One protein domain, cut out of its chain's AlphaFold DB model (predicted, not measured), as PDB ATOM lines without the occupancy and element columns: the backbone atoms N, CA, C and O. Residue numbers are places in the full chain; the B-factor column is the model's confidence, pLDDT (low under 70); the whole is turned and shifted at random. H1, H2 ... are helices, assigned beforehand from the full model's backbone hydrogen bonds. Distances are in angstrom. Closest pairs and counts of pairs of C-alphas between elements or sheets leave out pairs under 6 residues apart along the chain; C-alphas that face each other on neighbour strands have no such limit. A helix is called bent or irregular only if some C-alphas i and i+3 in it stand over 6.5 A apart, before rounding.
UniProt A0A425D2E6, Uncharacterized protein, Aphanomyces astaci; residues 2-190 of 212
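Overview. This is residues 2 to 190 of the 212 residues of an uncharacterized protein of Aphanomyces astaci (UniProt A0A425D2E6). Six helices stand side by side in a flat slab, each running against the one before, with H1 at one edge, H6 at the other, and the loop of residues 52 to 73 at one end. The printed part has 189 residues, helices H1 to H6 in chain order and no named strand: all helix, H2 to H6 an up-and-down bundle. It is compact, radius of gyration of the C-alphas 17.9 A, spanning 56 by 41 by 20 A.

Arrangement. H3, residues 74 to 104, is only just irregular, C-alphas 79 and 82 being 6.52 A apart, with a kink of 26 degrees near residue 81. It touches H2, residues 27 to 51, closest C-alphas Leu 34 and Leu 95 at 5.9 A, a shallow tilt of 22 degrees, opposite ways. With residues 92 to 103 alone it touches H4, residues 113 to 133, closest C-alphas Cys 99 and Phe 115 at 5.0 A. H5, residues 136 to 153, touches H6, residues 159 to 189, closest C-alphas Ala 150 and Ala 165 at 4.2 A. H1, residues 2 to 23, touches H2, closest C-alphas Ala 18 and Ala 30 at 4.7 A; H1 and H6 are apart. Every O i to N i+4 pair is within hydrogen-bond range in H1, H4, H5 and H6, against 20 of 21 in H2 and 25 of 27 in H3.

Along the chain. H3 measures 44.0 A and H6 44.4 A, H2 35.9 A, H1 32.2 A. H1 begins at C-alpha 2, (169.694, 159.819, 95.525); H6 ends at C-alpha 189, (132.441, 169.493, 106.398).

Size, cuts and confidence. The C-alphas of Asp 107 and Gly 190, the farthest apart, are 57.5 A apart. The printed part has no cut; the link H2 to H3 is long, with 22 residues, and 35 printed residues have pLDDT under 70, among them residues 52 to 72 of that link.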
ATOM      1  N   GLY A   2     168.734 160.942  95.618       78.94
ATOM      2  CA  GLY A   2     169.694 159.819  95.525       78.94
ATOM      3  C   GLY A   2     169.226 158.509  96.185       78.94
ATOM      4  O   GLY A   2     169.333 157.450  95.582       78.94
ATOM      5  N   LEU A   3     168.617 158.590  97.375       80.81
ATOM      6  CA  LEU A   3     168.038 157.431  98.075       80.81
ATOM      7  C   LEU A   3     166.910 156.753  97.274       80.81
ATOM      8  O   LEU A   3     166.862 155.533  97.195       80.81
ATOM      9  N   LEU A   4     166.034 157.544  96.646       79.81
ATOM     10  CA  LEU A   4     164.906 157.040  95.858       79.81
ATOM     11  C   LEU A   4     165.377 156.283  94.611       79.81
ATOM     12  O   LEU A   4     164.828 155.241  94.287       79.81
ATOM     13  N   LEU A   5     166.437 156.758  93.949       82.94
ATOM     14  CA  LEU A   5     167.044 156.045  92.820       82.94
ATOM     15  C   LEU A   5     167.632 154.693  93.235       82.94
ATOM     16  O   LEU A   5     167.480 153.712  92.509       82.94
ATOM     17  N   ILE A   6     168.282 154.629  94.401       86.88
ATOM     18  CA  ILE A   6     168.815 153.370  94.942       86.88
ATOM     19  C   ILE A   6     167.666 152.402  95.232       86.88
ATOM     20  O   ILE A   6     167.726 151.255  94.798       86.88
ATOM     21  N   LEU A   7     166.611 152.869  95.906       86.31
ATOM     22  CA  LEU A   7     165.438 152.048  96.210       86.31
ATOM     23  C   LEU A   7     164.768 151.526  94.938       86.31
ATOM     24  O   LEU A   7     164.556 150.325  94.831       86.31
ATOM     25  N   LEU A   8     164.554 152.385  93.941       85.62
ATOM     26  CA  LEU A   8     163.962 151.991  92.664       85.62
ATOM     27  C   LEU A   8     164.829 150.943  91.942       85.62
ATOM     28  O   LEU A   8     164.322 149.965  91.405       85.62
ATOM     29  N   SER A   9     166.156 151.095  91.979       86.62
ATOM     30  CA  SER A   9     167.086 150.116  91.395       86.62
ATOM     31  C   SER A   9     166.991 148.750  92.086       86.62
ATOM     32  O   SER A   9     166.991 147.713  91.422       86.62
ATOM     33  N   VAL A  10     166.891 148.749  93.420       88.69
ATOM     34  CA  VAL A  10     166.698 147.533  94.221       88.69
ATOM     35  C   VAL A  10     165.341 146.903  93.917       88.69
ATOM     36  O   VAL A  10     165.282 145.700  93.687       88.69
ATOM     37  N   GLU A  11     164.272 147.694  93.839       89.12
ATOM     38  CA  GLU A  11     162.927 147.229  93.482       89.12
ATOM     39  C   GLU A  11     162.916 146.530  92.119       89.12
ATOM     40  O   GLU A  11     162.428 145.407  92.007       89.12
ATOM     41  N   PHE A  12     163.528 147.132  91.095       88.69
ATOM     42  CA  PHE A  12     163.655 146.512  89.775       88.69
ATOM     43  C   PHE A  12     164.441 145.196  89.823       88.69
ATOM     44  O   PHE A  12     164.011 144.202  89.236       88.69
ATOM     45  N   ALA A  13     165.571 145.158  90.533       89.62
ATOM     46  CA  ALA A  13     166.375 143.943  90.660       89.62
ATOM     47  C   ALA A  13     165.603 142.813  91.365       89.62
ATOM     48  O   ALA A  13     165.636 141.664  90.920       89.62
ATOM     49  N   VAL A  14     164.870 143.139  92.435       90.38
ATOM     50  CA  VAL A  14     164.045 142.176  93.176       90.38
ATOM     51  C   VAL A  14     162.849 141.719  92.337       90.38
ATOM     52  O   VAL A  14     162.519 140.535  92.365       90.38
ATOM     53  N   ALA A  15     162.235 142.602  91.545       88.38
ATOM     54  CA  ALA A  15     161.151 142.240  90.631       88.38
ATOM     55  C   ALA A  15     161.615 141.247  89.552       88.38
ATOM     56  O   ALA A  15     160.944 140.240  89.317       88.38
ATOM     57  N   ILE A  16     162.791 141.479  88.952       89.81
ATOM     58  CA  ILE A  16     163.405 140.548  87.992       89.81
ATOM     59  C   ILE A  16     163.675 139.202  88.669       89.81
ATOM     60  O   ILE A  16     163.250 138.167  88.162       89.81
ATOM     61  N   LEU A  17     164.307 139.206  89.846       89.69
ATOM     62  CA  LEU A  17     164.579 137.981  90.599       89.69
ATOM     63  C   LEU A  17     163.291 137.207  90.917       89.69
ATOM     64  O   LEU A  17     163.241 135.992  90.739       89.69
ATOM     65  N   ALA A  18     162.236 137.894  91.356       88.56
ATOM     66  CA  ALA A  18     160.943 137.281  91.639       88.56
ATOM     67  C   ALA A  18     160.295 136.673  90.386       88.56
ATOM     68  O   ALA A  18     159.606 135.655  90.482       88.56
ATOM     69  N   GLN A  19     160.485 137.284  89.215       87.00
ATOM     70  CA  GLN A  19     159.989 136.753  87.947       87.00
ATOM     71  C   GLN A  19     160.767 135.507  87.510       87.00
ATOM     72  O   GLN A  19     160.153 134.501  87.165       87.00
ATOM     73  N   GLU A  20     162.095 135.533  87.600       89.62
ATOM     74  CA  GLU A  20     162.941 134.370  87.309       89.62
ATOM     75  C   GLU A  20     162.581 133.189  88.223       89.62
ATOM     76  O   GLU A  20     162.300 132.088  87.754       89.62
ATOM     77  N   LEU A  21     162.469 133.424  89.536       87.88
ATOM     78  CA  LEU A  21     162.089 132.387  90.503       87.88
ATOM     79  C   LEU A  21     160.712 131.777  90.206       87.88
ATOM     80  O   LEU A  21     160.531 130.571  90.387       87.88
ATOM     81  N   ARG A  22     159.755 132.577  89.714       84.75
ATOM     82  CA  ARG A  22     158.451 132.083  89.244       84.75
ATOM     83  C   ARG A  22     158.594 131.185  88.019       84.75
ATOM     84  O   ARG A  22     158.003 130.108  88.002       84.75
ATOM     85  N   MET A  23     159.386 131.598  87.031       86.56
ATOM     86  CA  MET A  23     159.616 130.831  85.800       86.56
ATOM     87  C   MET A  23     160.269 129.471  86.078       86.56
ATOM     88  O   MET A  23     159.914 128.483  85.438       86.56
ATOM     89  N   PHE A  24     161.165 129.394  87.068       87.12
ATOM     90  CA  PHE A  24     161.794 128.139  87.502       87.12
ATOM     91  C   PHE A  24     160.936 127.298  88.467       87.12
ATOM     92  O   PHE A  24     161.362 126.222  88.879       87.12
ATOM     93  N   GLY A  25     159.735 127.755  88.840       81.56
ATOM     94  CA  GLY A  25     158.829 127.023  89.733       81.56
ATOM     95  C   GLY A  25     159.171 127.123  91.226       81.56
ATOM     96  O   GLY A  25     158.557 126.450  92.050       81.56
ATOM     97  N   HIS A  26     160.107 127.990  91.617       86.81
ATOM     98  CA  HIS A  26     160.488 128.226  93.012       86.81
ATOM     99  C   HIS A  26     159.528 129.210  93.709       86.81
ATOM    100  O   HIS A  26     159.921 130.292  94.151       86.81
ATOM    101  N   LEU A  27     158.253 128.822  93.827       82.50
ATOM    102  CA  LEU A  27     157.159 129.691  94.289       82.50
ATOM    103  C   LEU A  27     157.368 130.270  95.699       82.50
ATOM    104  O   LEU A  27     157.073 131.440  95.926       82.50
ATOM    105  N   THR A  28     157.921 129.502  96.642       82.94
ATOM    106  CA  THR A  28     158.176 129.984  98.013       82.94
ATOM    107  C   THR A  28     159.268 131.054  98.056       82.94
ATOM    108  O   THR A  28     159.137 132.048  98.763       82.94
ATOM    109  N   PHE A  29     160.335 130.892  97.270       85.62
ATOM    110  CA  PHE A  29     161.393 131.901  97.170       85.62
ATOM    111  C   PHE A  29     160.907 133.143  96.421       85.62
ATOM    112  O   PHE A  29     161.228 134.262  96.824       85.62
ATOM    113  N   ALA A  30     160.080 132.962  95.386       86.44
ATOM    114  CA  ALA A  30     159.416 134.068  94.706       86.44
ATOM    115  C   ALA A  30     158.505 134.858  95.658       86.44
ATOM    116  O   ALA A  30     158.514 136.085  95.626       86.44
ATOM    117  N   LEU A  31     157.772 134.176  96.547       86.06
ATOM    118  CA  LEU A  31     156.937 134.814  97.565       86.06
ATOM    119  C   LEU A  31     157.769 135.695  98.507       86.06
ATOM    120  O   LEU A  31     157.408 136.844  98.746       86.06
ATOM    121  N   VAL A  32     158.901 135.189  99.006       88.56
ATOM    122  CA  VAL A  32     159.803 135.971  99.870       88.56
ATOM    123  C   VAL A  32     160.336 137.201  99.134       88.56
ATOM    124  O   VAL A  32     160.303 138.300  99.687       88.56
ATOM    125  N   ALA A  33     160.777 137.045  97.882       88.00
ATOM    126  CA  ALA A  33     161.254 138.159  97.068       88.00
ATOM    127  C   ALA A  33     160.161 139.221  96.850       88.00
ATOM    128  O   ALA A  33     160.424 140.413  96.997       88.00
ATOM    129  N   LEU A  34     158.920 138.803  96.583       87.06
ATOM    130  CA  LEU A  34     157.786 139.716  96.434       87.06
ATOM    131  C   LEU A  34     157.428 140.426  97.743       87.06
ATOM    132  O   LEU A  34     157.131 141.614  97.707       87.06
ATOM    133  N   CYS A  35     157.515 139.763  98.899       87.38
ATOM    134  CA  CYS A  35     157.336 140.424 100.196       87.38
ATOM    135  C   CYS A  35     158.399 141.507 100.443       87.38
ATOM    136  O   CYS A  35     158.074 142.584 100.945       87.38
ATOM    137  N   VAL A  36     159.656 141.247 100.065       88.88
ATOM    138  CA  VAL A  36     160.738 142.242 100.148       88.88
ATOM    139  C   VAL A  36     160.455 143.419  99.216       88.88
ATOM    140  O   VAL A  36     160.509 144.559  99.672       88.88
ATOM    141  N   LEU A  37     160.082 143.151  97.960       89.19
ATOM    142  CA  LEU A  37     159.691 144.176  96.986       89.19
ATOM    143  C   LEU A  37     158.543 145.048  97.509       89.19
ATOM    144  O   LEU A  37     158.546 146.268  97.359       89.19
ATOM    145  N   TRP A  38     157.560 144.421  98.145       88.62
ATOM    146  CA  TRP A  38     156.402 145.104  98.701       88.62
ATOM    147  C   TRP A  38     156.791 146.019  99.874       88.62
ATOM    148  O   TRP A  38     156.343 147.162  99.945       88.62
ATOM    149  N   GLY A  39     157.699 145.575 100.750       86.81
ATOM    150  CA  GLY A  39     158.253 146.408 101.824       86.81
ATOM    151  C   GLY A  39     159.104 147.581 101.318       86.81
ATOM    152  O   GLY A  39     159.000 148.694 101.846       86.81
ATOM    153  N   THR A  40     159.915 147.371 100.276       87.38
ATOM    154  CA  THR A  40     160.707 148.454  99.666       87.38
ATOM    155  C   THR A  40     159.812 149.477  98.979       87.38
ATOM    156  O   THR A  40     159.996 150.667  99.214       87.38
ATOM    157  N   LEU A  41     158.778 149.031  98.255       87.44
ATOM    158  CA  LEU A  41     157.798 149.920  97.627       87.44
ATOM    159  C   LEU A  41     157.049 150.766  98.650       87.44
ATOM    160  O   LEU A  41     156.872 151.962  98.432       87.44
ATOM    161  N   LEU A  42     156.647 150.177  99.780       85.62
ATOM    162  CA  LEU A  42     156.019 150.928 100.865       85.62
ATOM    163  C   LEU A  42     156.959 152.025 101.385       85.62
ATOM    164  O   LEU A  42     156.543 153.167 101.569       85.62
ATOM    165  N   THR A  43     158.242 151.702 101.556       84.44
ATOM    166  CA  THR A  43     159.263 152.666 101.997       84.44
ATOM    167  C   THR A  43     159.443 153.786 100.972       84.44
ATOM    168  O   THR A  43     159.379 154.965 101.324       84.44
ATOM    169  N   SER A  44     159.591 153.447  99.690       85.69
ATOM    170  CA  SER A  44     159.670 154.416  98.593       85.69
ATOM    171  C   SER A  44     158.440 155.316  98.540       85.69
ATOM    172  O   SER A  44     158.571 156.526  98.353       85.69
ATOM    173  N   PHE A  45     157.254 154.755  98.772       80.44
ATOM    174  CA  PHE A  45     156.004 155.502  98.771       80.44
ATOM    175  C   PHE A  45     155.939 156.520  99.913       80.44
ATOM    176  O   PHE A  45     155.667 157.691  99.656       80.44
ATOM    177  N   THR A  46     156.299 156.125 101.141       78.50
ATOM    178  CA  THR A  46     156.361 157.056 102.287       78.50
ATOM    179  C   THR A  46     157.377 158.183 102.080       78.50
ATOM    180  O   THR A  46     157.139 159.322 102.476       78.50
ATOM    181  N   LEU A  47     158.495 157.908 101.399       80.69
ATOM    182  CA  LEU A  47     159.480 158.933 101.058       80.69
ATOM    183  C   LEU A  47     158.939 159.926 100.022       80.69
ATOM    184  O   LEU A  47     159.139 161.128 100.171       80.69
ATOM    185  N   VAL A  48     158.260 159.446  98.975       78.81
ATOM    186  CA  VAL A  48     157.650 160.322  97.958       78.81
ATOM    187  C   VAL A  48     156.525 161.161  98.554       78.81
ATOM    188  O   VAL A  48     156.398 162.331  98.198       78.81
ATOM    189  N   GLU A  49     155.746 160.596  99.475       72.81
ATOM    190  CA  GLU A  49     154.645 161.290 100.143       72.81
ATOM    191  C   GLU A  49     155.108 162.546 100.892       72.81
ATOM    192  O   GLU A  49     154.474 163.590 100.768       72.81
ATOM    193  N   HIS A  50     156.247 162.480 101.588       71.25
ATOM    194  CA  HIS A  50     156.823 163.641 102.274       71.25
ATOM    195  C   HIS A  50     157.371 164.719 101.326       71.25
ATOM    196  O   HIS A  50     157.601 165.852 101.745       71.25
ATOM    197  N   HIS A  51     157.607 164.389 100.056       72.12
ATOM    198  CA  HIS A  51     158.276 165.287  99.116       72.12
ATOM    199  C   HIS A  51     157.345 165.898  98.060       72.12
ATOM    200  O   HIS A  51     157.564 167.048  97.669       72.12
ATOM    201  N   VAL A  52     156.322 165.170  97.607       69.19
ATOM    202  CA  VAL A  52     155.474 165.560  96.468       69.19
ATOM    203  C   VAL A  52     154.028 165.756  96.912       69.19
ATOM    204  O   VAL A  52     153.370 164.803  97.344       69.19
ATOM    205  N   GLU A  53     153.510 166.973  96.736       65.31
ATOM    206  CA  GLU A  53     152.135 167.327  97.103       65.31
ATOM    207  C   GLU A  53     151.097 166.472  96.334       65.31
ATOM    208  O   GLU A  53     151.211 166.288  95.113       65.31
ATOM    209  N   PRO A  54     150.065 165.923  97.007       61.38
ATOM    210  CA  PRO A  54     148.972 165.232  96.329       61.38
ATOM    211  C   PRO A  54     148.073 166.219  95.565       61.38
ATOM    212  O   PRO A  54     147.763 167.308  96.040       61.38
ATOM    213  N   ILE A  55     147.567 165.829  94.389       59.38
ATOM    214  CA  ILE A  55     146.611 166.667  93.651       59.38
ATOM    215  C   ILE A  55     145.279 166.736  94.428       59.38
ATOM    216  O   ILE A  55     144.747 165.728  94.875       59.38
ATOM    217  N   VAL A  56     144.685 167.929  94.559       50.28
ATOM    218  CA  VAL A  56     143.451 168.204  95.342       50.28
ATOM    219  C   VAL A  56     142.241 167.329  94.946       50.28
ATOM    220  O   VAL A  56     141.360 167.059  95.766       50.28
ATOM    221  N   ILE A  57     142.203 166.860  93.694       49.50
ATOM    222  CA  ILE A  57     141.181 165.932  93.177       49.50
ATOM    223  C   ILE A  57     141.433 164.500  93.673       49.50
ATOM    224  O   ILE A  57     140.482 163.746  93.828       49.50
ATOM    225  N   SER A  58     142.687 164.142  93.966       44.22
ATOM    226  CA  SER A  58     143.136 162.813  94.379       44.22
ATOM    227  C   SER A  58     143.438 162.682  95.873       44.22
ATOM    228  O   SER A  58     143.980 161.655  96.243       44.22
ATOM    229  N   SER A  59     143.125 163.672  96.722       49.03
ATOM    230  CA  SER A  59     143.242 163.559  98.185       49.03
ATOM    231  C   SER A  59     141.892 163.781  98.868       49.03
ATOM    232  O   SER A  59     141.307 164.876  98.901       49.03
ATOM    233  N   LEU A  60     141.350 162.684  99.389       51.50
ATOM    234  CA  LEU A  60     140.098 162.646 100.141       51.50
ATOM    235  C   LEU A  60     140.262 163.031 101.612       51.50
ATOM    236  O   LEU A  60     139.319 163.539 102.221       51.50
ATOM    237  N   VAL A  61     141.475 162.878 102.135       50.31
ATOM    238  CA  VAL A  61     141.883 163.298 103.473       50.31
ATOM    239  C   VAL A  61     142.791 164.513 103.313       50.31
ATOM    240  O   VAL A  61     144.005 164.420 103.426       50.31
ATOM    241  N   TYR A  62     142.213 165.677 103.014       46.62
ATOM    242  CA  TYR A  62     142.961 166.916 103.219       46.62
ATOM    243  C   TYR A  62     142.942 167.185 104.722       46.62
ATOM    244  O   TYR A  62     141.980 167.745 105.259       46.62
ATOM    245  N   SER A  63     143.942 166.649 105.417       40.69
ATOM    246  CA  SER A  63     144.223 167.053 106.784       40.69
ATOM    247  C   SER A  63     144.731 168.491 106.740       40.69
ATOM    248  O   SER A  63     145.527 168.846 105.875       40.69
ATOM    249  N   ASP A  64     144.231 169.307 107.661       43.59
ATOM    250  CA  ASP A  64     144.620 170.694 107.964       43.59
ATOM    251  C   ASP A  64     146.055 170.708 108.555       43.59
ATOM    252  O   ASP A  64     146.308 171.223 109.640       43.59
ATOM    253  N   THR A  65     146.984 169.992 107.921       43.56
ATOM    254  CA  THR A  65     148.382 169.884 108.329       43.56
ATOM    255  C   THR A  65     149.183 170.809 107.437       43.56
ATOM    256  O   THR A  65     149.311 170.527 106.245       43.56
ATOM    257  N   ASP A  66     149.714 171.883 108.024       53.25
ATOM    258  CA  ASP A  66     150.751 172.761 107.467       53.25
ATOM    259  C   ASP A  66     152.035 171.951 107.187       53.25
ATOM    260  O   ASP A  66     153.052 172.086 107.869       53.25
ATOM    261  N   HIS A  67     151.975 171.006 106.248       59.22
ATOM    262  CA  HIS A  67     153.127 170.238 105.804       59.22
ATOM    263  C   HIS A  67     153.704 170.918 104.566       59.22
ATOM    264  O   HIS A  67     153.080 170.925 103.504       59.22
ATOM    265  N   ASP A  68     154.891 171.499 104.719       62.22
ATOM    266  CA  ASP A  68     155.623 172.123 103.620       62.22
ATOM    267  C   ASP A  68     156.189 171.040 102.691       62.22
ATOM    268  O   ASP A  68     157.262 170.477 102.925       62.22
ATOM    269  N   TYR A  69     155.453 170.734 101.622       67.44
ATOM    270  CA  TYR A  69     155.924 169.841 100.566       67.44
ATOM    271  C   TYR A  69     157.090 170.467  99.799       67.44
ATOM    272  O   TYR A  69     157.105 171.665  99.507       67.44
ATOM    273  N   THR A  70     158.059 169.640  99.400       69.00
ATOM    274  CA  THR A  70     159.214 170.130  98.635       69.00
ATOM    275  C   THR A  70     158.863 170.523  97.199       69.00
ATOM    276  O   THR A  70     159.507 171.418  96.654       69.00
ATOM    277  N   THR A  71     157.854 169.891  96.580       68.12
ATOM    278  CA  THR A  71     157.367 170.266  95.244       68.12
ATOM    279  C   THR A  71     155.837 170.202  95.134       68.12
ATOM    280  O   THR A  71     155.197 169.267  95.615       68.12
ATOM    281  N   SER A  72     155.255 171.200  94.456       68.12
ATOM    282  CA  SER A  72     153.815 171.318  94.140       68.12
ATOM    283  C   SER A  72     153.518 171.163  92.636       68.12
ATOM    284  O   SER A  72     152.433 171.473  92.135       68.12
ATOM    285  N   SER A  73     154.508 170.700  91.867       76.38
ATOM    286  CA  SER A  73     154.390 170.528  90.420       76.38
ATOM    287  C   SER A  73     153.494 169.338  90.075       76.38
ATOM    288  O   SER A  73     153.749 168.203  90.475       76.38
ATOM    289  N   ARG A  74     152.486 169.565  89.223       75.56
ATOM    290  CA  ARG A  74     151.621 168.492  88.686       75.56
ATOM    291  C   ARG A  74     152.399 167.433  87.900       75.56
ATOM    292  O   ARG A  74     151.942 166.300  87.785       75.56
ATOM    293  N   TRP A  75     153.550 167.799  87.344       79.25
ATOM    294  CA  TRP A  75     154.393 166.871  86.597       79.25
ATOM    295  C   TRP A  75     155.089 165.872  87.516       79.25
ATOM    296  O   TRP A  75     155.144 164.696  87.173       79.25
ATOM    297  N   ASP A  76     155.519 166.288  88.706       76.00
ATOM    298  CA  ASP A  76     156.147 165.382  89.673       76.00
ATOM    299  C   ASP A  76     155.135 164.343  90.164       76.00
ATOM    300  O   ASP A  76     155.448 163.158  90.283       76.00
ATOM    301  N   TYR A  77     153.877 164.753  90.337       76.00
ATOM    302  CA  TYR A  77     152.788 163.819  90.602       76.00
ATOM    303  C   TYR A  77     152.632 162.783  89.475       76.00
ATOM    304  O   TYR A  77     152.604 161.581  89.740       76.00
ATOM    305  N   LEU A  78     152.541 163.229  88.216       80.38
ATOM    306  CA  LEU A  78     152.288 162.346  87.069       80.38
ATOM    307  C   LEU A  78     153.455 161.407  86.750       80.38
ATOM    308  O   LEU A  78     153.215 160.294  86.293       80.38
ATOM    309  N   TRP A  79     154.694 161.846  86.967       84.62
ATOM    310  CA  TRP A  79     155.891 161.090  86.589       84.62
ATOM    311  C   TRP A  79     156.503 160.277  87.728       84.62
ATOM    312  O   TRP A  79     157.253 159.347  87.455       84.62
ATOM    313  N   ILE A  80     156.196 160.602  88.987       81.88
ATOM    314  CA  ILE A  80     156.805 159.942  90.149       81.88
ATOM    315  C   ILE A  80     155.732 159.244  90.980       81.88
ATOM    316  O   ILE A  80     155.770 158.026  91.143       81.88
ATOM    317  N   ARG A  81     154.740 159.992  91.471       79.69
ATOM    318  CA  ARG A  81     153.752 159.464  92.424       79.69
ATOM    319  C   ARG A  81     152.758 158.499  91.780       79.69
ATOM    320  O   ARG A  81     152.550 157.407  92.300       79.69
ATOM    321  N   LEU A  82     152.181 158.870  90.636       82.12
ATOM    322  CA  LEU A  82     151.205 158.036  89.931       82.12
ATOM    323  C   LEU A  82     151.809 156.695  89.462       82.12
ATOM    324  O   LEU A  82     151.199 155.662  89.744       82.12
ATOM    325  N   PRO A  83     152.989 156.649  88.807       86.44
ATOM    326  CA  PRO A  83     153.604 155.384  88.414       86.44
ATOM    327  C   PRO A  83     153.957 154.510  89.616       86.44
ATOM    328  O   PRO A  83     153.743 153.305  89.556       86.44
ATOM    329  N   LEU A  84     154.419 155.104  90.721       85.00
ATOM    330  CA  LEU A  84     154.708 154.367  91.952       85.00
ATOM    331  C   LEU A  84     153.433 153.765  92.569       85.00
ATOM    332  O   LEU A  84     153.434 152.607  92.980       85.00
ATOM    333  N   GLY A  85     152.321 154.507  92.566       82.00
ATOM    334  CA  GLY A  85     151.014 153.999  92.994       82.00
ATOM    335  C   GLY A  85     150.484 152.874  92.096       82.00
ATOM    336  O   GLY A  85     149.952 151.883  92.591       82.00
ATOM    337  N   LEU A  86     150.671 152.970  90.776       85.50
ATOM    338  CA  LEU A  86     150.325 151.886  89.847       85.50
ATOM    339  C   LEU A  86     151.217 150.656  90.053       85.50
ATOM    340  O   LEU A  86     150.722 149.529  90.037       85.50
ATOM    341  N   TRP A  87     152.512 150.867  90.296       87.38
ATOM    342  CA  TRP A  87     153.465 149.803  90.593       87.38
ATOM    343  C   TRP A  87     153.107 149.074  91.889       87.38
ATOM    344  O   TRP A  87     153.167 147.844  91.943       87.38
ATOM    345  N   TRP A  88     152.678 149.811  92.916       86.88
ATOM    346  CA  TRP A  88     152.158 149.247  94.159       86.88
ATOM    347  C   TRP A  88     150.975 148.307  93.908       86.88
ATOM    348  O   TRP A  88     150.975 147.167  94.382       86.88
ATOM    349  N   VAL A  89     149.983 148.759  93.133       86.38
ATOM    350  CA  VAL A  89     148.802 147.951  92.792       86.38
ATOM    351  C   VAL A  89     149.213 146.698  92.015       86.38
ATOM    352  O   VAL A  89     148.783 145.600  92.364       86.38
ATOM    353  N   LEU A  90     150.086 146.837  91.012       87.25
ATOM    354  CA  LEU A  90     150.571 145.711  90.211       87.25
ATOM    355  C   LEU A  90     151.342 144.690  91.060       87.25
ATOM    356  O   LEU A  90     151.036 143.502  91.025       87.25
ATOM    357  N   SER A  91     152.294 145.150  91.872       88.19
ATOM    358  CA  SER A  91     153.111 144.278  92.728       88.19
ATOM    359  C   SER A  91     152.265 143.564  93.780       88.19
ATOM    360  O   SER A  91     152.504 142.399  94.092       88.19
ATOM    361  N   SER A  92     151.231 144.235  94.293       86.44
ATOM    362  CA  SER A  92     150.247 143.621  95.190       86.44
ATOM    363  C   SER A  92     149.447 142.521  94.490       86.44
ATOM    364  O   SER A  92     149.189 141.473  95.086       86.44
ATOM    365  N   ALA A  93     149.092 142.727  93.219       85.88
ATOM    366  CA  ALA A  93     148.407 141.723  92.417       85.88
ATOM    367  C   ALA A  93     149.259 140.481  92.176       85.88
ATOM    368  O   ALA A  93     148.780 139.356  92.330       85.88
ATOM    369  N   GLU A  94     150.535 140.682  91.864       86.56
ATOM    370  CA  GLU A  94     151.486 139.591  91.691       86.56
ATOM    371  C   GLU A  94     151.718 138.808  92.984       86.56
ATOM    372  O   GLU A  94     151.700 137.576  92.959       86.56
ATOM    373  N   LEU A  95     151.863 139.499  94.119       86.88
ATOM    374  CA  LEU A  95     151.994 138.865  95.431       86.88
ATOM    375  C   LEU A  95     150.792 137.961  95.730       86.88
ATOM    376  O   LEU A  95     150.966 136.800  96.096       86.88
ATOM    377  N   LEU A  96     149.573 138.458  95.513       86.06
ATOM    378  CA  LEU A  96     148.344 137.692  95.726       86.06
ATOM    379  C   LEU A  96     148.218 136.491  94.781       86.06
ATOM    380  O   LEU A  96     147.793 135.419  95.214       86.06
ATOM    381  N   ALA A  97     148.631 136.636  93.520       85.06
ATOM    382  CA  ALA A  97     148.667 135.531  92.567       85.06
ATOM    383  C   ALA A  97     149.658 134.434  92.993       85.06
ATOM    384  O   ALA A  97     149.330 133.250  92.915       85.06
ATOM    385  N   VAL A  98     150.840 134.807  93.499       86.94
ATOM    386  CA  VAL A  98     151.824 133.843  94.019       86.94
ATOM    387  C   VAL A  98     151.339 133.197  95.313       86.94
ATOM    388  O   VAL A  98     151.450 131.983  95.445       86.94
ATOM    389  N   CYS A  99     150.738 133.950  96.237       86.00
ATOM    390  CA  CYS A  99     150.122 133.394  97.445       86.00
ATOM    391  C   CYS A  99     149.047 132.355  97.112       86.00
ATOM    392  O   CYS A  99     148.983 131.312  97.757       86.00
ATOM    393  N   HIS A 100     148.227 132.619  96.093       83.88
ATOM    394  CA  HIS A 100     147.243 131.663  95.601       83.88
ATOM    395  C   HIS A 100     147.916 130.418  95.004       83.88
ATOM    396  O   HIS A 100     147.550 129.299  95.356       83.88
ATOM    397  N   ALA A 101     148.939 130.590  94.162       83.50
ATOM    398  CA  ALA A 101     149.684 129.466  93.597       83.50
ATOM    399  C   ALA A 101     150.337 128.598  94.687       83.50
ATOM    400  O   ALA A 101     150.241 127.377  94.631       83.50
ATOM    401  N   VAL A 102     150.940 129.217  95.707       82.94
ATOM    402  CA  VAL A 102     151.525 128.522  96.865       82.94
ATOM    403  C   VAL A 102     150.452 127.793  97.677       82.94
ATOM    404  O   VAL A 102     150.675 126.651  98.067       82.94
ATOM    405  N   ALA A 103     149.288 128.411  97.894       81.38
ATOM    406  CA  ALA A 103     148.177 127.793  98.621       81.38
ATOM    407  C   ALA A 103     147.674 126.509  97.939       81.38
ATOM    408  O   ALA A 103     147.333 125.549  98.626       81.38
ATOM    409  N   LEU A 104     147.671 126.478  96.602       79.25
ATOM    410  CA  LEU A 104     147.257 125.318  95.805       79.25
ATOM    411  C   LEU A 104     148.338 124.238  95.656       79.25
ATOM    412  O   LEU A 104     148.011 123.096  95.351       79.25
ATOM    413  N   HIS A 105     149.617 124.578  95.839       73.31
ATOM    414  CA  HIS A 105     150.746 123.672  95.579       73.31
ATOM    415  C   HIS A 105     151.143 122.800  96.786       73.31
ATOM    416  O   HIS A 105     152.193 122.167  96.779       73.31
ATOM    417  N   SER A 106     150.339 122.789  97.849       66.88
ATOM    418  CA  SER A 106     150.580 121.981  99.045       66.88
ATOM    419  C   SER A 106     150.218 120.508  98.796       66.88
ATOM    420  O   SER A 106     149.050 120.184  98.586       66.88
ATOM    421  N   ASP A 107     151.214 119.615  98.870       57.53
ATOM    422  CA  ASP A 107     151.113 118.174  98.560       57.53
ATOM    423  C   ASP A 107     150.083 117.388  99.403       57.53
ATOM    424  O   ASP A 107     149.707 116.275  99.038       57.53
ATOM    425  N   ALA A 108     149.632 117.928 100.539       60.22
ATOM    426  CA  ALA A 108     148.744 117.220 101.470       60.22
ATOM    427  C   ALA A 108     147.292 117.730 101.454       60.22
ATOM    428  O   ALA A 108     146.364 116.940 101.625       60.22
ATOM    429  N   ALA A 109     147.104 119.043 101.287       67.50
ATOM    430  CA  ALA A 109     145.818 119.731 101.179       67.50
ATOM    431  C   ALA A 109     146.063 121.223 100.886       67.50
ATOM    432  O   ALA A 109     147.017 121.786 101.431       67.50
ATOM    433  N   PRO A 110     145.204 121.888 100.103       69.12
ATOM    434  CA  PRO A 110     145.337 123.314  99.832       69.12
ATOM    435  C   PRO A 110     145.250 124.136 101.129       69.12
ATOM    436  O   PRO A 110     144.264 124.058 101.865       69.12
ATOM    437  N   ASP A 111     146.291 124.923 101.423       78.62
ATOM    438  CA  ASP A 111     146.359 125.771 102.621       78.62
ATOM    439  C   ASP A 111     146.140 127.241 102.260       78.62
ATOM    440  O   ASP A 111     147.049 127.980 101.875       78.62
ATOM    441  N   MET A 112     144.900 127.690 102.437       81.44
ATOM    442  CA  MET A 112     144.491 129.059 102.124       81.44
ATOM    443  C   MET A 112     144.989 130.095 103.143       81.44
ATOM    444  O   MET A 112     144.829 131.292 102.902       81.44
ATOM    445  N   ARG A 113     145.616 129.700 104.265       84.31
ATOM    446  CA  ARG A 113     146.057 130.636 105.322       84.31
ATOM    447  C   ARG A 113     147.015 131.704 104.806       84.31
ATOM    448  O   ARG A 113     146.877 132.867 105.180       84.31
ATOM    449  N   VAL A 114     147.953 131.322 103.937       82.44
ATOM    450  CA  VAL A 114     148.926 132.250 103.336       82.44
ATOM    451  C   VAL A 114     148.207 133.287 102.475       82.44
ATOM    452  O   VAL A 114     148.462 134.485 102.605       82.44
ATOM    453  N   PHE A 115     147.245 132.841 101.663       84.62
ATOM    454  CA  PHE A 115     146.416 133.723 100.850       84.62
ATOM    455  C   PHE A 115     145.581 134.677 101.714       84.62
ATOM    456  O   PHE A 115     145.624 135.886 101.496       84.62
ATOM    457  N   VAL A 116     144.880 134.162 102.732       86.31
ATOM    458  CA  VAL A 116     144.059 134.985 103.637       86.31
ATOM    459  C   VAL A 116     144.916 136.037 104.341       86.31
ATOM    460  O   VAL A 116     144.571 137.217 104.321       86.31
ATOM    461  N   CYS A 117     146.057 135.639 104.909       86.88
ATOM    462  CA  CYS A 117     146.959 136.548 105.615       86.88
ATOM    463  C   CYS A 117     147.506 137.644 104.689       86.88
ATOM    464  O   CYS A 117     147.503 138.820 105.056       86.88
ATOM    465  N   SER A 118     147.935 137.277 103.479       85.31
ATOM    466  CA  SER A 118     148.439 138.230 102.487       85.31
ATOM    467  C   SER A 118     147.351 139.204 102.034       85.31
ATOM    468  O   SER A 118     147.610 140.400 101.922       85.31
ATOM    469  N   MET A 119     146.129 138.715 101.810       85.94
ATOM    470  CA  MET A 119     144.991 139.535 101.401       85.94
ATOM    471  C   MET A 119     144.599 140.536 102.491       85.94
ATOM    472  O   MET A 119     144.417 141.720 102.212       85.94
ATOM    473  N   SER A 120     144.523 140.086 103.747       85.00
ATOM    474  CA  SER A 120     144.255 140.964 104.889       85.00
ATOM    475  C   SER A 120     145.354 142.010 105.077       85.00
ATOM    476  O   SER A 120     145.039 143.184 105.264       85.00
ATOM    477  N   GLY A 121     146.630 141.618 104.981       86.19
ATOM    478  CA  GLY A 121     147.761 142.546 105.066       86.19
ATOM    479  C   GLY A 121     147.723 143.616 103.973       86.19
ATOM    480  O   GLY A 121     147.873 144.802 104.264       86.19
ATOM    481  N   TRP A 122     147.429 143.219 102.734       85.62
ATOM    482  CA  TRP A 122     147.295 144.154 101.619       85.62
ATOM    483  C   TRP A 122     146.137 145.141 101.806       85.62
ATOM    484  O   TRP A 122     146.329 146.347 101.622       85.62
ATOM    485  N   VAL A 123     144.954 144.667 102.216       86.81
ATOM    486  CA  VAL A 123     143.801 145.542 102.495       86.81
ATOM    487  C   VAL A 123     144.126 146.520 103.627       86.81
ATOM    488  O   VAL A 123     143.833 147.706 103.495       86.81
ATOM    489  N   LEU A 124     144.775 146.064 104.705       88.00
ATOM    490  CA  LEU A 124     145.167 146.919 105.832       88.00
ATOM    491  C   LEU A 124     146.145 148.020 105.421       88.00
ATOM    492  O   LEU A 124     145.940 149.180 105.777       88.00
ATOM    493  N   VAL A 125     147.182 147.690 104.647       86.19
ATOM    494  CA  VAL A 125     148.132 148.707 104.172       86.19
ATOM    495  C   VAL A 125     147.469 149.640 103.168       86.19
ATOM    496  O   VAL A 125     147.688 150.841 103.242       86.19
ATOM    497  N   SER A 126     146.585 149.144 102.302       84.06
ATOM    498  CA  SER A 126     145.828 149.995 101.374       84.06
ATOM    499  C   SER A 126     144.888 150.961 102.107       84.06
ATOM    500  O   SER A 126     144.767 152.116 101.708       84.06
ATOM    501  N   VAL A 127     144.277 150.535 103.220       83.38
ATOM    502  CA  VAL A 127     143.526 151.418 104.129       83.38
ATOM    503  C   VAL A 127     144.447 152.467 104.756       83.38
ATOM    504  O   VAL A 127     144.112 153.649 104.745       83.38
ATOM    505  N   GLY A 128     145.613 152.059 105.269       78.81
ATOM    506  CA  GLY A 128     146.600 152.975 105.849       78.81
ATOM    507  C   GLY A 128     147.092 154.021 104.846       78.81
ATOM    508  O   GLY A 128     147.101 155.212 105.155       78.81
ATOM    509  N   LEU A 129     147.414 153.592 103.624       76.44
ATOM    510  CA  LEU A 129     147.795 154.466 102.517       76.44
ATOM    511  C   LEU A 129     146.655 155.410 102.132       76.44
ATOM    512  O   LEU A 129     146.891 156.592 101.912       76.44
ATOM    513  N   LEU A 130     145.406 154.945 102.097       75.69
ATOM    514  CA  LEU A 130     144.267 155.815 101.796       75.69
ATOM    515  C   LEU A 130     144.039 156.878 102.880       75.69
ATOM    516  O   LEU A 130     143.700 158.014 102.558       75.69
ATOM    517  N   LEU A 131     144.214 156.523 104.155       75.00
ATOM    518  CA  LEU A 131     144.037 157.448 105.278       75.00
ATOM    519  C   LEU A 131     145.140 158.507 105.363       75.00
ATOM    520  O   LEU A 131     144.857 159.634 105.760       75.00
ATOM    521  N   THR A 132     146.370 158.144 105.009       68.88
ATOM    522  CA  THR A 132     147.535 159.044 105.011       68.88
ATOM    523  C   THR A 132     147.548 159.931 103.772       68.88
ATOM    524  O   THR A 132     147.589 161.153 103.869       68.88
ATOM    525  N   THR A 133     147.403 159.315 102.601       67.50
ATOM    526  CA  THR A 133     147.698 159.970 101.321       67.50
ATOM    527  C   THR A 133     146.453 160.456 100.588       67.50
ATOM    528  O   THR A 133     146.524 161.372  99.767       67.50
ATOM    529  N   GLY A 134     145.309 159.813 100.844       65.75
ATOM    530  CA  GLY A 134     144.060 160.047 100.129       65.75
ATOM    531  C   GLY A 134     144.040 159.587  98.667       65.75
ATOM    532  O   GLY A 134     143.036 159.874  98.018       65.75
ATOM    533  N   ASP A 135     145.082 158.902  98.168       71.38
ATOM    534  CA  ASP A 135     145.327 158.676  96.735       71.38
ATOM    535  C   ASP A 135     144.258 157.803  96.049       71.38
ATOM    536  O   ASP A 135     144.099 156.606  96.311       71.38
ATOM    537  N   ILE A 136     143.530 158.414  95.114       75.00
ATOM    538  CA  ILE A 136     142.449 157.762  94.367       75.00
ATOM    539  C   ILE A 136     142.982 156.701  93.399       75.00
ATOM    540  O   ILE A 136     142.286 155.715  93.159       75.00
ATOM    541  N   ALA A 137     144.195 156.849  92.855       76.94
ATOM    542  CA  ALA A 137     144.729 155.884  91.890       76.94
ATOM    543  C   ALA A 137     144.951 154.510  92.540       76.94
ATOM    544  O   ALA A 137     144.548 153.486  91.984       76.94
ATOM    545  N   ILE A 138     145.504 154.505  93.758       78.62
ATOM    546  CA  ILE A 138     145.670 153.290  94.566       78.62
ATOM    547  C   ILE A 138     144.305 152.685  94.882       78.62
ATOM    548  O   ILE A 138     144.132 151.472  94.759       78.62
ATOM    549  N   MET A 139     143.319 153.517  95.227       81.88
ATOM    550  CA  MET A 139     141.973 153.034  95.521       81.88
ATOM    551  C   MET A 139     141.311 152.371  94.309       81.88
ATOM    552  O   MET A 139     140.856 151.232  94.393       81.88
ATOM    553  N   VAL A 140     141.263 153.068  93.172       85.19
ATOM    554  CA  VAL A 140     140.637 152.560  91.944       85.19
ATOM    555  C   VAL A 140     141.329 151.280  91.487       85.19
ATOM    556  O   VAL A 140     140.648 150.306  91.172       85.19
ATOM    557  N   GLY A 141     142.665 151.246  91.515       85.56
ATOM    558  CA  GLY A 141     143.433 150.048  91.186       85.56
ATOM    559  C   GLY A 141     143.145 148.879  92.130       85.56
ATOM    560  O   GLY A 141     142.941 147.754  91.676       85.56
ATOM    561  N   SER A 142     143.042 149.143  93.434       85.44
ATOM    562  CA  SER A 142     142.739 148.115  94.437       85.44
ATOM    563  C   SER A 142     141.323 147.558  94.277       85.44
ATOM    564  O   SER A 142     141.139 146.342  94.285       85.44
ATOM    565  N   LEU A 143     140.322 148.419  94.063       87.88
ATOM    566  CA  LEU A 143     138.939 147.998  93.811       87.88
ATOM    567  C   LEU A 143     138.808 147.210  92.509       87.88
ATOM    568  O   LEU A 143     138.119 146.192  92.485       87.88
ATOM    569  N   TRP A 144     139.490 147.648  91.449       89.19
ATOM    570  CA  TRP A 144     139.542 146.920  90.182       89.19
ATOM    571  C   TRP A 144     140.102 145.511  90.377       89.19
ATOM    572  O   TRP A 144     139.527 144.535  89.896       89.19
ATOM    573  N   MET A 145     141.195 145.393  91.130       85.12
ATOM    574  CA  MET A 145     141.821 144.110  91.415       85.12
ATOM    575  C   MET A 145     140.911 143.202  92.259       85.12
ATOM    576  O   MET A 145     140.718 142.037  91.911       85.12
ATOM    577  N   LEU A 146     140.314 143.729  93.332       86.62
ATOM    578  CA  LEU A 146     139.377 142.995  94.192       86.62
ATOM    579  C   LEU A 146     138.174 142.485  93.406       86.62
ATOM    580  O   LEU A 146     137.778 141.328  93.542       86.62
ATOM    581  N   TRP A 147     137.622 143.337  92.548       87.94
ATOM    582  CA  TRP A 147     136.544 142.956  91.653       87.94
ATOM    583  C   TRP A 147     136.979 141.857  90.676       87.94
ATOM    584  O   TRP A 147     136.250 140.882  90.505       87.94
ATOM    585  N   GLY A 148     138.179 141.959  90.100       84.94
ATOM    586  CA  GLY A 148     138.752 140.928  89.235       84.94
ATOM    587  C   GLY A 148     138.862 139.565  89.925       84.94
ATOM    588  O   GLY A 148     138.414 138.561  89.370       84.94
ATOM    589  N   VAL A 149     139.380 139.530  91.158       83.12
ATOM    590  CA  VAL A 149     139.491 138.300  91.965       83.12
ATOM    591  C   VAL A 149     138.112 137.724  92.292       83.12
ATOM    592  O   VAL A 149     137.899 136.519  92.157       83.12
ATOM    593  N   ALA A 150     137.157 138.568  92.689       83.69
ATOM    594  CA  ALA A 150     135.798 138.127  92.984       83.69
ATOM    595  C   ALA A 150     135.096 137.566  91.737       83.69
ATOM    596  O   ALA A 150     134.463 136.514  91.801       83.69
ATOM    597  N   ASN A 151     135.239 138.233  90.589       86.69
ATOM    598  CA  ASN A 151     134.586 137.834  89.347       86.69
ATOM    599  C   ASN A 151     135.184 136.551  88.753       86.69
ATOM    600  O   ASN A 151     134.443 135.695  88.279       86.69
ATOM    601  N   ALA A 152     136.508 136.383  88.810       80.94
ATOM    602  CA  ALA A 152     137.182 135.191  88.290       80.94
ATOM    603  C   ALA A 152     136.851 133.909  89.077       80.94
ATOM    604  O   ALA A 152     136.916 132.810  88.521       80.94
ATOM    605  N   ASN A 153     136.491 134.053  90.355       79.69
ATOM    606  CA  ASN A 153     136.269 132.933  91.269       79.69
ATOM    607  C   ASN A 153     134.787 132.689  91.605       79.69
ATOM    608  O   ASN A 153     134.467 131.668  92.205       79.69
ATOM    609  N   SER A 154     133.868 133.568  91.188       71.56
ATOM    610  CA  SER A 154     132.430 133.449  91.487       71.56
ATOM    611  C   SER A 154     131.732 132.272  90.790       71.56
ATOM    612  O   SER A 154     130.703 131.801  91.269       71.56
ATOM    613  N   SER A 155     132.277 131.794  89.668       63.88
ATOM    614  CA  SER A 155     131.658 130.777  88.807       63.88
ATOM    615  C   SER A 155     132.153 129.347  89.051       63.88
ATOM    616  O   SER A 155     131.664 128.416  88.411       63.88
ATOM    617  N   LYS A 156     133.115 129.146  89.964       71.38
ATOM    618  CA  LYS A 156     133.746 127.841  90.224       71.38
ATOM    619  C   LYS A 156     133.277 127.264  91.562       71.38
ATOM    620  O   LYS A 156     133.450 127.892  92.599       71.38
ATOM    621  N   SER A 157     132.738 126.044  91.546       64.56
ATOM    622  CA  SER A 157     132.086 125.394  92.698       64.56
ATOM    623  C   SER A 157     133.052 124.677  93.656       64.56
ATOM    624  O   SER A 157     132.812 123.537  94.049       64.56
ATOM    625  N   THR A 158     134.179 125.296  93.985       77.81
ATOM    626  CA  THR A 158     135.134 124.752  94.968       77.81
ATOM    627  C   THR A 158     135.181 125.674  96.177       77.81
ATOM    628  O   THR A 158     135.231 126.895  95.996       77.81
ATOM    629  N   ASP A 159     135.244 125.113  97.383       77.75
ATOM    630  CA  ASP A 159     135.253 125.863  98.651       77.75
ATOM    631  C   ASP A 159     136.345 126.950  98.708       77.75
ATOM    632  O   ASP A 159     136.150 128.039  99.252       77.75
ATOM    633  N   GLU A 160     137.482 126.704  98.061       77.75
ATOM    634  CA  GLU A 160     138.605 127.639  97.952       77.75
ATOM    635  C   GLU A 160     138.261 128.885  97.130       77.75
ATOM    636  O   GLU A 160     138.473 130.011  97.578       77.75
ATOM    637  N   ASN A 161     137.656 128.696  95.956       79.12
ATOM    638  CA  ASN A 161     137.225 129.794  95.091       79.12
ATOM    639  C   ASN A 161     136.129 130.635  95.768       79.12
ATOM    640  O   ASN A 161     136.154 131.865  95.679       79.12
ATOM    641  N   HIS A 162     135.228 130.002  96.530       81.06
ATOM    642  CA  HIS A 162     134.266 130.720  97.370       81.06
ATOM    643  C   HIS A 162     134.956 131.541  98.466       81.06
ATOM    644  O   HIS A 162     134.604 132.704  98.681       81.06
ATOM    645  N   THR A 163     135.973 130.985  99.123       80.69
ATOM    646  CA  THR A 163     136.766 131.696 100.139       80.69
ATOM    647  C   THR A 163     137.493 132.905  99.538       80.69
ATOM    648  O   THR A 163     137.493 133.991 100.115       80.69
ATOM    649  N   MET A 164     138.046 132.773  98.331       82.25
ATOM    650  CA  MET A 164     138.706 133.884  97.634       82.25
ATOM    651  C   MET A 164     137.722 134.976  97.222       82.25
ATOM    652  O   MET A 164     137.990 136.158  97.438       82.25
ATOM    653  N   ALA A 165     136.575 134.596  96.653       85.00
ATOM    654  CA  ALA A 165     135.554 135.547  96.236       85.00
ATOM    655  C   ALA A 165     134.965 136.313  97.431       85.00
ATOM    656  O   ALA A 165     134.774 137.528  97.353       85.00
ATOM    657  N   THR A 166     134.731 135.631  98.555       85.94
ATOM    658  CA  THR A 166     134.215 136.255  99.785       85.94
ATOM    659  C   THR A 166     135.229 137.203 100.423       85.94
ATOM    660  O   THR A 166     134.859 138.322 100.778       85.94
ATOM    661  N   LEU A 167     136.510 136.827 100.505       86.31
ATOM    662  CA  LEU A 167     137.573 137.705 101.010       86.31
ATOM    663  C   LEU A 167     137.787 138.934 100.124       86.31
ATOM    664  O   LEU A 167     137.945 140.040 100.639       86.31
ATOM    665  N   ALA A 168     137.758 138.761  98.803       86.00
ATOM    666  CA  ALA A 168     137.839 139.878  97.871       86.00
ATOM    667  C   ALA A 168     136.614 140.801  97.983       86.00
ATOM    668  O   ALA A 168     136.761 142.022  98.007       86.00
ATOM    669  N   GLY A 169     135.413 140.239  98.143       86.75
ATOM    670  CA  GLY A 169     134.200 141.011  98.414       86.75
ATOM    671  C   GLY A 169     134.287 141.805  99.721       86.75
ATOM    672  O   GLY A 169     133.965 142.993  99.740       86.75
ATOM    673  N   LEU A 170     134.786 141.187 100.795       89.56
ATOM    674  CA  LEU A 170     134.995 141.851 102.084       89.56
ATOM    675  C   LEU A 170     136.026 142.982 101.973       89.56
ATOM    676  O   LEU A 170     135.780 144.084 102.460       89.56
ATOM    677  N   GLY A 171     137.153 142.742 101.299       86.88
ATOM    678  CA  GLY A 171     138.169 143.767 101.048       86.88
ATOM    679  C   GLY A 171     137.618 144.946 100.245       86.88
ATOM    680  O   GLY A 171     137.848 146.099 100.611       86.88
ATOM    681  N   ALA A 172     136.827 144.672  99.200       88.19
ATOM    682  CA  ALA A 172     136.173 145.704  98.394       88.19
ATOM    683  C   ALA A 172     135.156 146.503  99.210       88.19
ATOM    684  O   ALA A 172     135.083 147.722  99.069       88.19
ATOM    685  N   PHE A 173     134.408 145.837 100.091       89.38
ATOM    686  CA  PHE A 173     133.481 146.495 101.003       89.38
ATOM    687  C   PHE A 173     134.208 147.420 101.985       89.38
ATOM    688  O   PHE A 173     133.799 148.566 102.150       89.38
ATOM    689  N   VAL A 174     135.303 146.963 102.603       89.50
ATOM    690  CA  VAL A 174     136.087 147.770 103.553       89.50
ATOM    691  C   VAL A 174     136.708 148.981 102.861       89.50
ATOM    692  O   VAL A 174     136.527 150.107 103.321       89.50
ATOM    693  N   LEU A 175     137.403 148.770 101.742       87.88
ATOM    694  CA  LEU A 175     138.049 149.853 101.004       87.88
ATOM    695  C   LEU A 175     137.011 150.806 100.407       87.88
ATOM    696  O   LEU A 175     137.031 151.999 100.702       87.88
ATOM    697  N   GLY A 176     136.062 150.294  99.624       86.06
ATOM    698  CA  GLY A 176     135.018 151.104  98.996       86.06
ATOM    699  C   GLY A 176     134.148 151.842 100.016       86.06
ATOM    700  O   GLY A 176     133.835 153.017  99.822       86.06
ATOM    701  N   GLY A 177     133.818 151.189 101.133       85.50
ATOM    702  CA  GLY A 177     133.099 151.789 102.253       85.50
ATOM    703  C   GLY A 177     133.886 152.924 102.902       85.50
ATOM    704  O   GLY A 177     133.337 154.010 103.084       85.50
ATOM    705  N   LEU A 178     135.179 152.717 103.173       85.88
ATOM    706  CA  LEU A 178     136.057 153.764 103.694       85.88
ATOM    707  C   LEU A 178     136.147 154.952 102.730       85.88
ATOM    708  O   LEU A 178     136.007 156.093 103.154       85.88
ATOM    709  N   PHE A 179     136.314 154.714 101.432       83.81
ATOM    710  CA  PHE A 179     136.344 155.788 100.440       83.81
ATOM    711  C   PHE A 179     135.035 156.566 100.377       83.81
ATOM    712  O   PHE A 179     135.054 157.794 100.438       83.81
ATOM    713  N   CYS A 180     133.897 155.873 100.318       83.50
ATOM    714  CA  CYS A 180     132.585 156.513 100.337       83.50
ATOM    715  C   CYS A 180     132.394 157.349 101.612       83.50
ATOM    716  O   CYS A 180     131.963 158.501 101.542       83.50
ATOM    717  N   PHE A 181     132.799 156.808 102.764       83.81
ATOM    718  CA  PHE A 181     132.783 157.519 104.037       83.81
ATOM    719  C   PHE A 181     133.645 158.785 103.994       83.81
ATOM    720  O   PHE A 181     133.173 159.848 104.389       83.81
ATOM    721  N   LEU A 182     134.871 158.711 103.470       78.00
ATOM    722  CA  LEU A 182     135.754 159.871 103.337       78.00
ATOM    723  C   LEU A 182     135.165 160.934 102.394       78.00
ATOM    724  O   LEU A 182     135.240 162.126 102.698       78.00
ATOM    725  N   VAL A 183     134.531 160.522 101.287       75.75
ATOM    726  CA  VAL A 183     133.882 161.436 100.327       75.75
ATOM    727  C   VAL A 183     132.724 162.154 100.994       75.75
ATOM    728  O   VAL A 183     132.629 163.381 100.922       75.75
ATOM    729  N   LEU A 184     131.869 161.399 101.680       79.50
ATOM    730  CA  LEU A 184     130.715 161.938 102.383       79.50
ATOM    731  C   LEU A 184     131.144 162.858 103.529       79.50
ATOM    732  O   LEU A 184     130.590 163.942 103.691       79.50
ATOM    733  N   HIS A 185     132.166 162.466 104.285       76.69
ATOM    734  CA  HIS A 185     132.733 163.267 105.363       76.69
ATOM    735  C   HIS A 185     133.310 164.596 104.843       76.69
ATOM    736  O   HIS A 185     133.057 165.648 105.435       76.69
ATOM    737  N   LYS A 186     134.019 164.581 103.704       69.62
ATOM    738  CA  LYS A 186     134.521 165.798 103.038       69.62
ATOM    739  C   LYS A 186     133.374 166.682 102.542       69.62
ATOM    740  O   LYS A 186     133.409 167.893 102.747       69.62
ATOM    741  N   ALA A 187     132.344 166.092 101.936       68.44
ATOM    742  CA  ALA A 187     131.148 166.815 101.503       68.44
ATOM    743  C   ALA A 187     130.390 167.453 102.684       68.44
ATOM    744  O   ALA A 187     129.932 168.588 102.567       68.44
ATOM    745  N   TRP A 188     130.294 166.764 103.826       72.50
ATOM    746  CA  TRP A 188     129.590 167.262 105.012       72.50
ATOM    747  C   TRP A 188     130.332 168.416 105.704       72.50
ATOM    748  O   TRP A 188     129.699 169.382 106.123       72.50
ATOM    749  N   ARG A 189     131.671 168.391 105.781       66.38
ATOM    750  CA  ARG A 189     132.441 169.493 106.398       66.38
ATOM    751  C   ARG A 189     132.380 170.823 105.627       66.38
ATOM    752  O   ARG A 189     132.769 171.846 106.186       66.38
ATOM    753  N   GLY A 190     131.852 170.827 104.402       50.97
ATOM    754  CA  GLY A 190     131.695 172.025 103.576       50.97
ATOM    755  C   GLY A 190     133.024 172.582 103.031       50.97
ATOM    756  O   GLY A 190     134.107 172.182 103.461       50.97
TER     757      GLY A 190